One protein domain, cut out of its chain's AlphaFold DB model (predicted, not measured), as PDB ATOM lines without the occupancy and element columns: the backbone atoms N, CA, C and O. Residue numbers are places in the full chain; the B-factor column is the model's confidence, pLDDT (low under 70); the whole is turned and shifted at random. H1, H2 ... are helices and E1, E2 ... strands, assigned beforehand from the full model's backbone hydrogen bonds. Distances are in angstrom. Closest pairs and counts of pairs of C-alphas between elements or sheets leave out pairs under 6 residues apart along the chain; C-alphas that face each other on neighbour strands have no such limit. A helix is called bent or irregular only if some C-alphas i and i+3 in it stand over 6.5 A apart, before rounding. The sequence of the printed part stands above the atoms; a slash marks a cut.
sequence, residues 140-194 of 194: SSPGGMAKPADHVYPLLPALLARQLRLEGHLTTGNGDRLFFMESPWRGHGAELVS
ATOM      1  N   SER A 140     208.004 347.428 195.013       82.69
ATOM      2  CA  SER A 140     206.621 347.477 194.541       82.69
ATOM      3  C   SER A 140     206.561 347.282 193.028       82.69
ATOM      4  O   SER A 140     207.259 347.945 192.260       82.69
ATOM      5  N   SER A 141     205.704 346.370 192.577       79.38
ATOM      6  CA  SER A 141     205.307 346.291 191.169       79.38
ATOM      7  C   SER A 141     204.420 347.488 190.782       79.38
ATOM      8  O   SER A 141     203.822 348.113 191.661       79.38
ATOM      9  N   PRO A 142     204.251 347.792 189.478       77.81
ATOM     10  CA  PRO A 142     203.330 348.842 189.031       77.81
ATOM     11  C   PRO A 142     201.882 348.664 189.523       77.81
ATOM     12  O   PRO A 142     201.159 349.643 189.656       77.81
ATOM     13  N   GLY A 143     201.465 347.425 189.815       77.81
ATOM     14  CA  GLY A 143     200.147 347.104 190.375       77.81
ATOM     15  C   GLY A 143     200.069 347.158 191.905       77.81
ATOM     16  O   GLY A 143     199.092 346.678 192.468       77.81
ATOM     17  N   GLY A 144     201.099 347.666 192.590       78.44
ATOM     18  CA  GLY A 144     201.130 347.790 194.053       78.44
ATOM     19  C   GLY A 144     201.423 346.492 194.813       78.44
ATOM     20  O   GLY A 144     201.517 346.517 196.036       78.44
ATOM     21  N   MET A 145     201.611 345.366 194.120       79.69
ATOM     22  CA  MET A 145     202.024 344.109 194.754       79.69
ATOM     23  C   MET A 145     203.514 344.140 195.092       79.69
ATOM     24  O   MET A 145     204.323 344.521 194.237       79.69
ATOM     25  N   ALA A 146     203.864 343.698 196.298       81.38
ATOM     26  CA  ALA A 146     205.246 343.469 196.693       81.38
ATOM     27  C   ALA A 146     205.841 342.315 195.872       81.38
ATOM     28  O   ALA A 146     205.241 341.247 195.748       81.38
ATOM     29  N   LYS A 147     207.026 342.531 195.307       84.62
ATOM     30  CA  LYS A 147     207.849 341.503 194.661       84.62
ATOM     31  C   LYS A 147     209.237 341.495 195.308       84.62
ATOM     32  O   LYS A 147     209.683 342.563 195.725       84.62
ATOM     33  N   PRO A 148     209.940 340.353 195.386       83.88
ATOM     34  CA  PRO A 148     211.328 340.339 195.843       83.88
ATOM     35  C   PRO A 148     212.188 341.319 195.036       83.88
ATOM     36  O   PRO A 148     211.948 341.508 193.838       83.88
ATOM     37  N   ALA A 149     213.175 341.946 195.674       84.62
ATOM     38  CA  ALA A 149     214.167 342.740 194.959       84.62
ATOM     39  C   ALA A 149     214.928 341.876 193.933       84.62
ATOM     40  O   ALA A 149     215.104 340.667 194.112       84.62
ATOM     41  N   ASP A 150     215.393 342.489 192.842       80.06
ATOM     42  CA  ASP A 150     215.938 341.763 191.682       80.06
ATOM     43  C   ASP A 150     217.145 340.867 192.030       80.06
ATOM     44  O   ASP A 150     217.365 339.840 191.382       80.06
ATOM     45  N   HIS A 151     217.920 341.231 193.056       79.00
ATOM     46  CA  HIS A 151     219.059 340.449 193.537       79.00
ATOM     47  C   HIS A 151     218.648 339.298 194.474       79.00
ATOM     48  O   HIS A 151     219.359 338.298 194.542       79.00
ATOM     49  N   VAL A 152     217.497 339.384 195.153       83.75
ATOM     50  CA  VAL A 152     217.005 338.328 196.058       83.75
ATOM     51  C   VAL A 152     216.671 337.068 195.266       83.75
ATOM     52  O   VAL A 152     217.008 335.966 195.687       83.75
ATOM     53  N   TYR A 153     216.065 337.222 194.086       78.69
ATOM     54  CA  TYR A 153     215.627 336.097 193.260       78.69
ATOM     55  C   TYR A 153     216.748 335.108 192.880       78.69
ATOM     56  O   TYR A 153     216.531 333.907 193.007       78.69
ATOM     57  N   PRO A 154     217.945 335.544 192.438       76.19
ATOM     58  CA  PRO A 154     219.073 334.634 192.254       76.19
ATOM     59  C   PRO A 154     219.742 334.219 193.577       76.19
ATOM     60  O   PRO A 154     220.166 333.073 193.699       76.19
ATOM     61  N   LEU A 155     219.858 335.113 194.566       81.81
ATOM     62  CA  LEU A 155     220.689 334.864 195.752       81.81
ATOM     63  C   LEU A 155     220.033 333.954 196.790       81.81
ATOM     64  O   LEU A 155     220.703 333.074 197.325       81.81
ATOM     65  N   LEU A 156     218.739 334.131 197.062       84.62
ATOM     66  CA  LEU A 156     218.036 333.356 198.081       84.62
ATOM     67  C   LEU A 156     218.004 331.851 197.748       84.62
ATOM     68  O   LEU A 156     218.405 331.064 198.606       84.62
ATOM     69  N   PRO A 157     217.622 331.411 196.529       80.50
ATOM     70  CA  PRO A 157     217.673 329.991 196.182       80.50
ATOM     71  C   PRO A 157     219.090 329.413 196.257       80.50
ATOM     72  O   PRO A 157     219.265 328.295 196.729       80.50
ATOM     73  N   ALA A 158     220.102 330.174 195.830       80.25
ATOM     74  CA  ALA A 158     221.500 329.746 195.875       80.25
ATOM     75  C   ALA A 158     221.989 329.532 197.311       80.25
ATOM     76  O   ALA A 158     222.619 328.522 197.623       80.25
ATOM     77  N   LEU A 159     221.650 330.468 198.199       83.88
ATOM     78  CA  LEU A 159     221.975 330.381 199.612       83.88
ATOM     79  C   LEU A 159     221.279 329.189 200.275       83.88
ATOM     80  O   LEU A 159     221.942 328.413 200.959       83.88
ATOM     81  N   LEU A 160     219.973 329.021 200.051       82.88
ATOM     82  CA  LEU A 160     219.205 327.906 200.610       82.88
ATOM     83  C   LEU A 160     219.745 326.561 200.125       82.88
ATOM     84  O   LEU A 160     219.943 325.653 200.928       82.88
ATOM     85  N   ALA A 161     220.044 326.441 198.830       80.00
ATOM     86  CA  ALA A 161     220.639 325.232 198.277       80.00
ATOM     87  C   ALA A 161     221.992 324.917 198.920       80.00
ATOM     88  O   ALA A 161     222.254 323.771 199.291       80.00
ATOM     89  N   ARG A 162     222.832 325.940 199.113       80.19
ATOM     90  CA  ARG A 162     224.125 325.788 199.777       80.19
ATOM     91  C   ARG A 162     223.977 325.368 201.236       80.19
ATOM     92  O   ARG A 162     224.693 324.470 201.668       80.19
ATOM     93  N   GLN A 163     223.066 325.991 201.979       82.38
ATOM     94  CA  GLN A 163     222.784 325.633 203.369       82.38
ATOM     95  C   GLN A 163     222.311 324.183 203.467       82.38
ATOM     96  O   GLN A 163     222.909 323.400 204.193       82.38
ATOM     97  N   LEU A 164     221.328 323.787 202.657       82.56
ATOM     98  CA  LEU A 164     220.812 322.416 202.637       82.56
ATOM     99  C   LEU A 164     221.886 321.383 202.280       82.56
ATOM    100  O   LEU A 164     221.944 320.320 202.896       82.56
ATOM    101  N   ARG A 165     222.779 321.708 201.338       81.31
ATOM    102  CA  ARG A 165     223.935 320.864 201.011       81.31
ATOM    103  C   ARG A 165     224.890 320.706 202.198       81.31
ATOM    104  O   ARG A 165     225.420 319.618 202.399       81.31
ATOM    105  N   LEU A 166     225.136 321.779 202.953       81.75
ATOM    106  CA  LEU A 166     226.034 321.767 204.115       81.75
ATOM    107  C   LEU A 166     225.429 321.039 205.322       81.75
ATOM    108  O   LEU A 166     226.167 320.358 206.029       81.75
ATOM    109  N   GLU A 167     224.110 321.113 205.515       84.50
ATOM    110  CA  GLU A 167     223.395 320.317 206.528       84.50
ATOM    111  C   GLU A 167     223.399 318.811 206.204       84.50
ATOM    112  O   GLU A 167     223.206 317.954 207.070       84.50
ATOM    113  N   GLY A 168     223.640 318.459 204.939       82.81
ATOM    114  CA  GLY A 168     223.804 317.091 204.456       82.81
ATOM    115  C   GLY A 168     222.486 316.349 204.246       82.81
ATOM    116  O   GLY A 168     222.311 315.729 203.199       82.81
ATOM    117  N   HIS A 169     221.551 316.410 205.200       81.44
ATOM    118  CA  HIS A 169     220.216 315.831 205.036       81.44
ATOM    119  C   HIS A 169     219.135 316.567 205.828       81.44
ATOM    120  O   HIS A 169     219.371 317.052 206.931       81.44
ATOM    121  N   LEU A 170     217.914 316.572 205.291       83.19
ATOM    122  CA  LEU A 170     216.712 316.927 206.042       83.19
ATOM    123  C   LEU A 170     216.015 315.666 206.539       83.19
ATOM    124  O   LEU A 170     215.963 314.661 205.831       83.19
ATOM    125  N   THR A 171     215.447 315.736 207.741       85.44
ATOM    126  CA  THR A 171     214.607 314.665 208.283       85.44
ATOM    127  C   THR A 171     213.142 315.050 208.121       85.44
ATOM    128  O   THR A 171     212.723 316.124 208.551       85.44
ATOM    129  N   THR A 172     212.365 314.191 207.474       83.56
ATOM    130  CA  THR A 172     210.927 314.388 207.271       83.56
ATOM    131  C   THR A 172     210.137 314.095 208.553       83.56
ATOM    132  O   THR A 172     210.638 313.477 209.492       83.56
ATOM    133  N   GLY A 173     208.855 314.477 208.588       79.62
ATOM    134  CA  GLY A 173     207.975 314.184 209.731       79.62
ATOM    135  C   GLY A 173     207.772 312.686 210.015       79.62
ATOM    136  O   GLY A 173     207.390 312.326 211.124       79.62
ATOM    137  N   ASN A 174     208.050 311.813 209.041       87.56
ATOM    138  CA  ASN A 174     208.032 310.354 209.184       87.56
ATOM    139  C   ASN A 174     209.423 309.734 209.445       87.56
ATOM    140  O   ASN A 174     209.519 308.514 209.544       87.56
ATOM    141  N   GLY A 175     210.478 310.543 209.602       87.62
ATOM    142  CA  GLY A 175     211.826 310.086 209.968       87.62
ATOM    143  C   GLY A 175     212.740 309.697 208.800       87.62
ATOM    144  O   GLY A 175     213.879 309.295 209.038       87.62
ATOM    145  N   ASP A 176     212.280 309.839 207.556       87.12
ATOM    146  CA  ASP A 176     213.101 309.592 206.370       87.12
ATOM    147  C   ASP A 176     214.137 310.706 206.185       87.12
ATOM    148  O   ASP A 176     213.921 311.864 206.556       87.12
ATOM    149  N   ARG A 177     215.274 310.354 205.576       87.25
ATOM    150  CA  ARG A 177     216.355 311.296 205.271       87.25
ATOM    151  C   ARG A 177     216.314 311.691 203.803       87.25
ATOM    152  O   ARG A 177     216.422 310.832 202.932       87.25
ATOM    153  N   LEU A 178     216.217 312.989 203.545       81.44
ATOM    154  CA  LEU A 178     216.319 313.579 202.215       81.44
ATOM    155  C   LEU A 178     217.701 314.200 202.046       81.44
ATOM    156  O   LEU A 178     218.082 315.075 202.823       81.44
ATOM    157  N   PHE A 179     218.430 313.753 201.031       77.88
ATOM    158  CA  PHE A 179     219.711 314.324 200.635       77.88
ATOM    159  C   PHE A 179     219.488 315.232 199.438       77.88
ATOM    160  O   PHE A 179     218.620 314.963 198.611       77.88
ATOM    161  N   PHE A 180     220.276 316.295 199.339       74.50
ATOM    162  CA  PHE A 180     220.165 317.217 198.222       74.50
ATOM    163  C   PHE A 180     221.534 317.512 197.627       74.50
ATOM    164  O   PHE A 180     222.499 317.787 198.343       74.50
ATOM    165  N   MET A 181     221.602 317.489 196.298       66.81
ATOM    166  CA  MET A 181     222.761 317.959 195.546       66.81
ATOM    167  C   MET A 181     222.464 319.312 194.902       66.81
ATOM    168  O   MET A 181     221.382 319.522 194.358       66.81
ATOM    169  N   GLU A 182     223.448 320.208 194.939       68.56
ATOM    170  CA  GLU A 182     223.412 321.502 194.255       68.56
ATOM    171  C   GLU A 182     223.706 321.281 192.761       68.56
ATOM    172  O   GLU A 182     224.804 320.868 192.386       68.56
ATOM    173  N   SER A 183     222.716 321.518 191.898       63.84
ATOM    174  CA  SER A 183     222.903 321.506 190.442       63.84
ATOM    175  C   SER A 183     223.588 322.802 189.980       63.84
ATOM    176  O   SER A 183     223.251 323.880 190.480       63.84
ATOM    177  N   PRO A 184     224.519 322.750 189.007       55.59
ATOM    178  CA  PRO A 184     225.152 323.949 188.468       55.59
ATOM    179  C   PRO A 184     224.130 324.913 187.845       55.59
ATOM    180  O   PRO A 184     223.159 324.508 187.209       55.59
ATOM    181  N   TRP A 185     224.396 326.213 187.995       57.25
ATOM    182  CA  TRP A 185     223.509 327.324 187.642       57.25
ATOM    183  C   TRP A 185     223.013 327.285 186.182       57.25
ATOM    184  O   TRP A 185     223.707 327.718 185.260       57.25
ATOM    185  N   ARG A 186     221.771 326.833 185.945       55.81
ATOM    186  CA  ARG A 186     221.144 326.816 184.600       55.81
ATOM    187  C   ARG A 186     220.396 328.100 184.223       55.81
ATOM    188  O   ARG A 186     219.773 328.159 183.167       55.81
ATOM    189  N   GLY A 187     220.510 329.156 185.033       49.09
ATOM    190  CA  GLY A 187     219.943 330.481 184.744       49.09
ATOM    191  C   GLY A 187     218.671 330.830 185.520       49.09
ATOM    192  O   GLY A 187     218.235 331.976 185.442       49.09
ATOM    193  N   HIS A 188     218.124 329.897 186.307       49.53
ATOM    194  CA  HIS A 188     216.937 330.108 187.151       49.53
ATOM    195  C   HIS A 188     217.193 329.891 188.657       49.53
ATOM    196  O   HIS A 188     216.245 329.813 189.428       49.53
ATOM    197  N   GLY A 189     218.462 329.844 189.078       52.81
ATOM    198  CA  GLY A 189     218.866 329.603 190.467       52.81
ATOM    199  C   GLY A 189     219.506 328.229 190.661       52.81
ATOM    200  O   GLY A 189     219.931 327.595 189.690       52.81
ATOM    201  N   ALA A 190     219.596 327.806 191.921       56.03
ATOM    202  CA  ALA A 190     220.061 326.482 192.303       56.03
ATOM    203  C   ALA A 190     218.895 325.484 192.283       56.03
ATOM    204  O   ALA A 190     217.829 325.753 192.837       56.03
ATOM    205  N   GLU A 191     219.100 324.334 191.644       58.03
ATOM    206  CA  GLU A 191     218.162 323.211 191.697       58.03
ATOM    207  C   GLU A 191     218.685 322.196 192.708       58.03
ATOM    208  O   GLU A 191     219.881 321.888 192.722       58.03
ATOM    209  N   LEU A 192     217.782 321.677 193.537       56.59
ATOM    210  CA  LEU A 192     218.067 320.573 194.439       56.59
ATOM    211  C   LEU A 192     217.467 319.302 193.857       56.59
ATOM    212  O   LEU A 192     216.272 319.251 193.567       56.59
ATOM    213  N   VAL A 193     218.308 318.289 193.682       58.94
ATOM    214  CA  VAL A 193     217.891 316.957 193.232       58.94
ATOM    215  C   VAL A 193     218.024 316.004 194.416       58.94
ATOM    216  O   VAL A 193     219.081 315.992 195.056       58.94
ATOM    217  N   SER A 194     216.948 315.267 194.709       53.75
ATOM    218  CA  SER A 194     216.880 314.196 195.717       53.75
ATOM    219  C   SER A 194     217.154 312.831 195.107       53.75
ATOM    220  O   SER A 194     216.544 312.578 194.039       53.75
TER     221      SER A 194
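This is residues 140 to 194 of the 194 residues of the protein "pPIWI_RE_X domain-containing protein" of Actinomadura sp. J1-007 (UniProt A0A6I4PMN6). A small hairpin of two short strands, E2 and E3, sits at one end of a single helix, H1, and the last stretch, residues 180 to 194, folds back from the hairpin in a loop alongside H1. Beyond the other end of H1 the printed part runs out into an arm holding the short strand E1, where residues 141 to 147 stick out free and add to the length. The printed part has 55 residues with one named helix and three named strands, in the order E1, H1, E2, E3; E2 and E3 make an antiparallel sheet in the order E2 - E3. The class is mixed, helices and strands, though under half of the residues, 25 of 55, are in named elements. The whole is only just loose, close to extended, with a radius of gyration of the C-alphas of 14.7 A, and its outline is flat, with spans of 44 by 27 by 14 A.

E2, residues 169 to 171, and E3, residues 177 to 179, form a hairpin of antiparallel neighbours, with 151 degrees between their directions. The C-alphas of 169 and 179 face each other at 4.7 A. N 170 and O 178 are within hydrogen-bond range at 2.9 A, and N 178 and O 170 at 2.8 A. H1, residues 152 to 167, comes closest to E2 at the C-alphas of Leu 164 and Leu 170, 7.7 A apart. Its closest C-alphas to E3 are those of Arg 165 and Phe 179, 7.8 A apart. In H1, 10 of 12 O i to N i+4 pairs are within hydrogen-bond range. E1, residues 146 to 148, pairs with no named strand, is apart from E2 and E3, and meets H1 only through their link. Outside the named strands, residues 181 to 182 pair antiparallel with residues 192 to 193.

E2 begins at C-alpha 169, (220.216, 315.831, 205.036), and E3 ends at C-alpha 179, (219.711, 314.324, 200.635). H1 runs 21.8 A from C-alpha 152, (217.005, 338.328, 196.058), to C-alpha 167. It is neither bent nor irregular, but only just: C-alphas 154 and 157 are 6.2 A apart. E1 measures 6.9 A, E2 6.6 A and E3 6.5 A.

The two C-alphas farthest apart are those of Pro 142 and Gly 175, at 44.9 A. The printed part has no cut, and the links E1 to H1, H1 to E2 and E2 to E3 are tight. Residues 180 to 194, with no named element, end at the chain's last residue. The mean pLDDT of the printed part is 75.6, and the model's confidence is low, under 70, in residues 181 to 194.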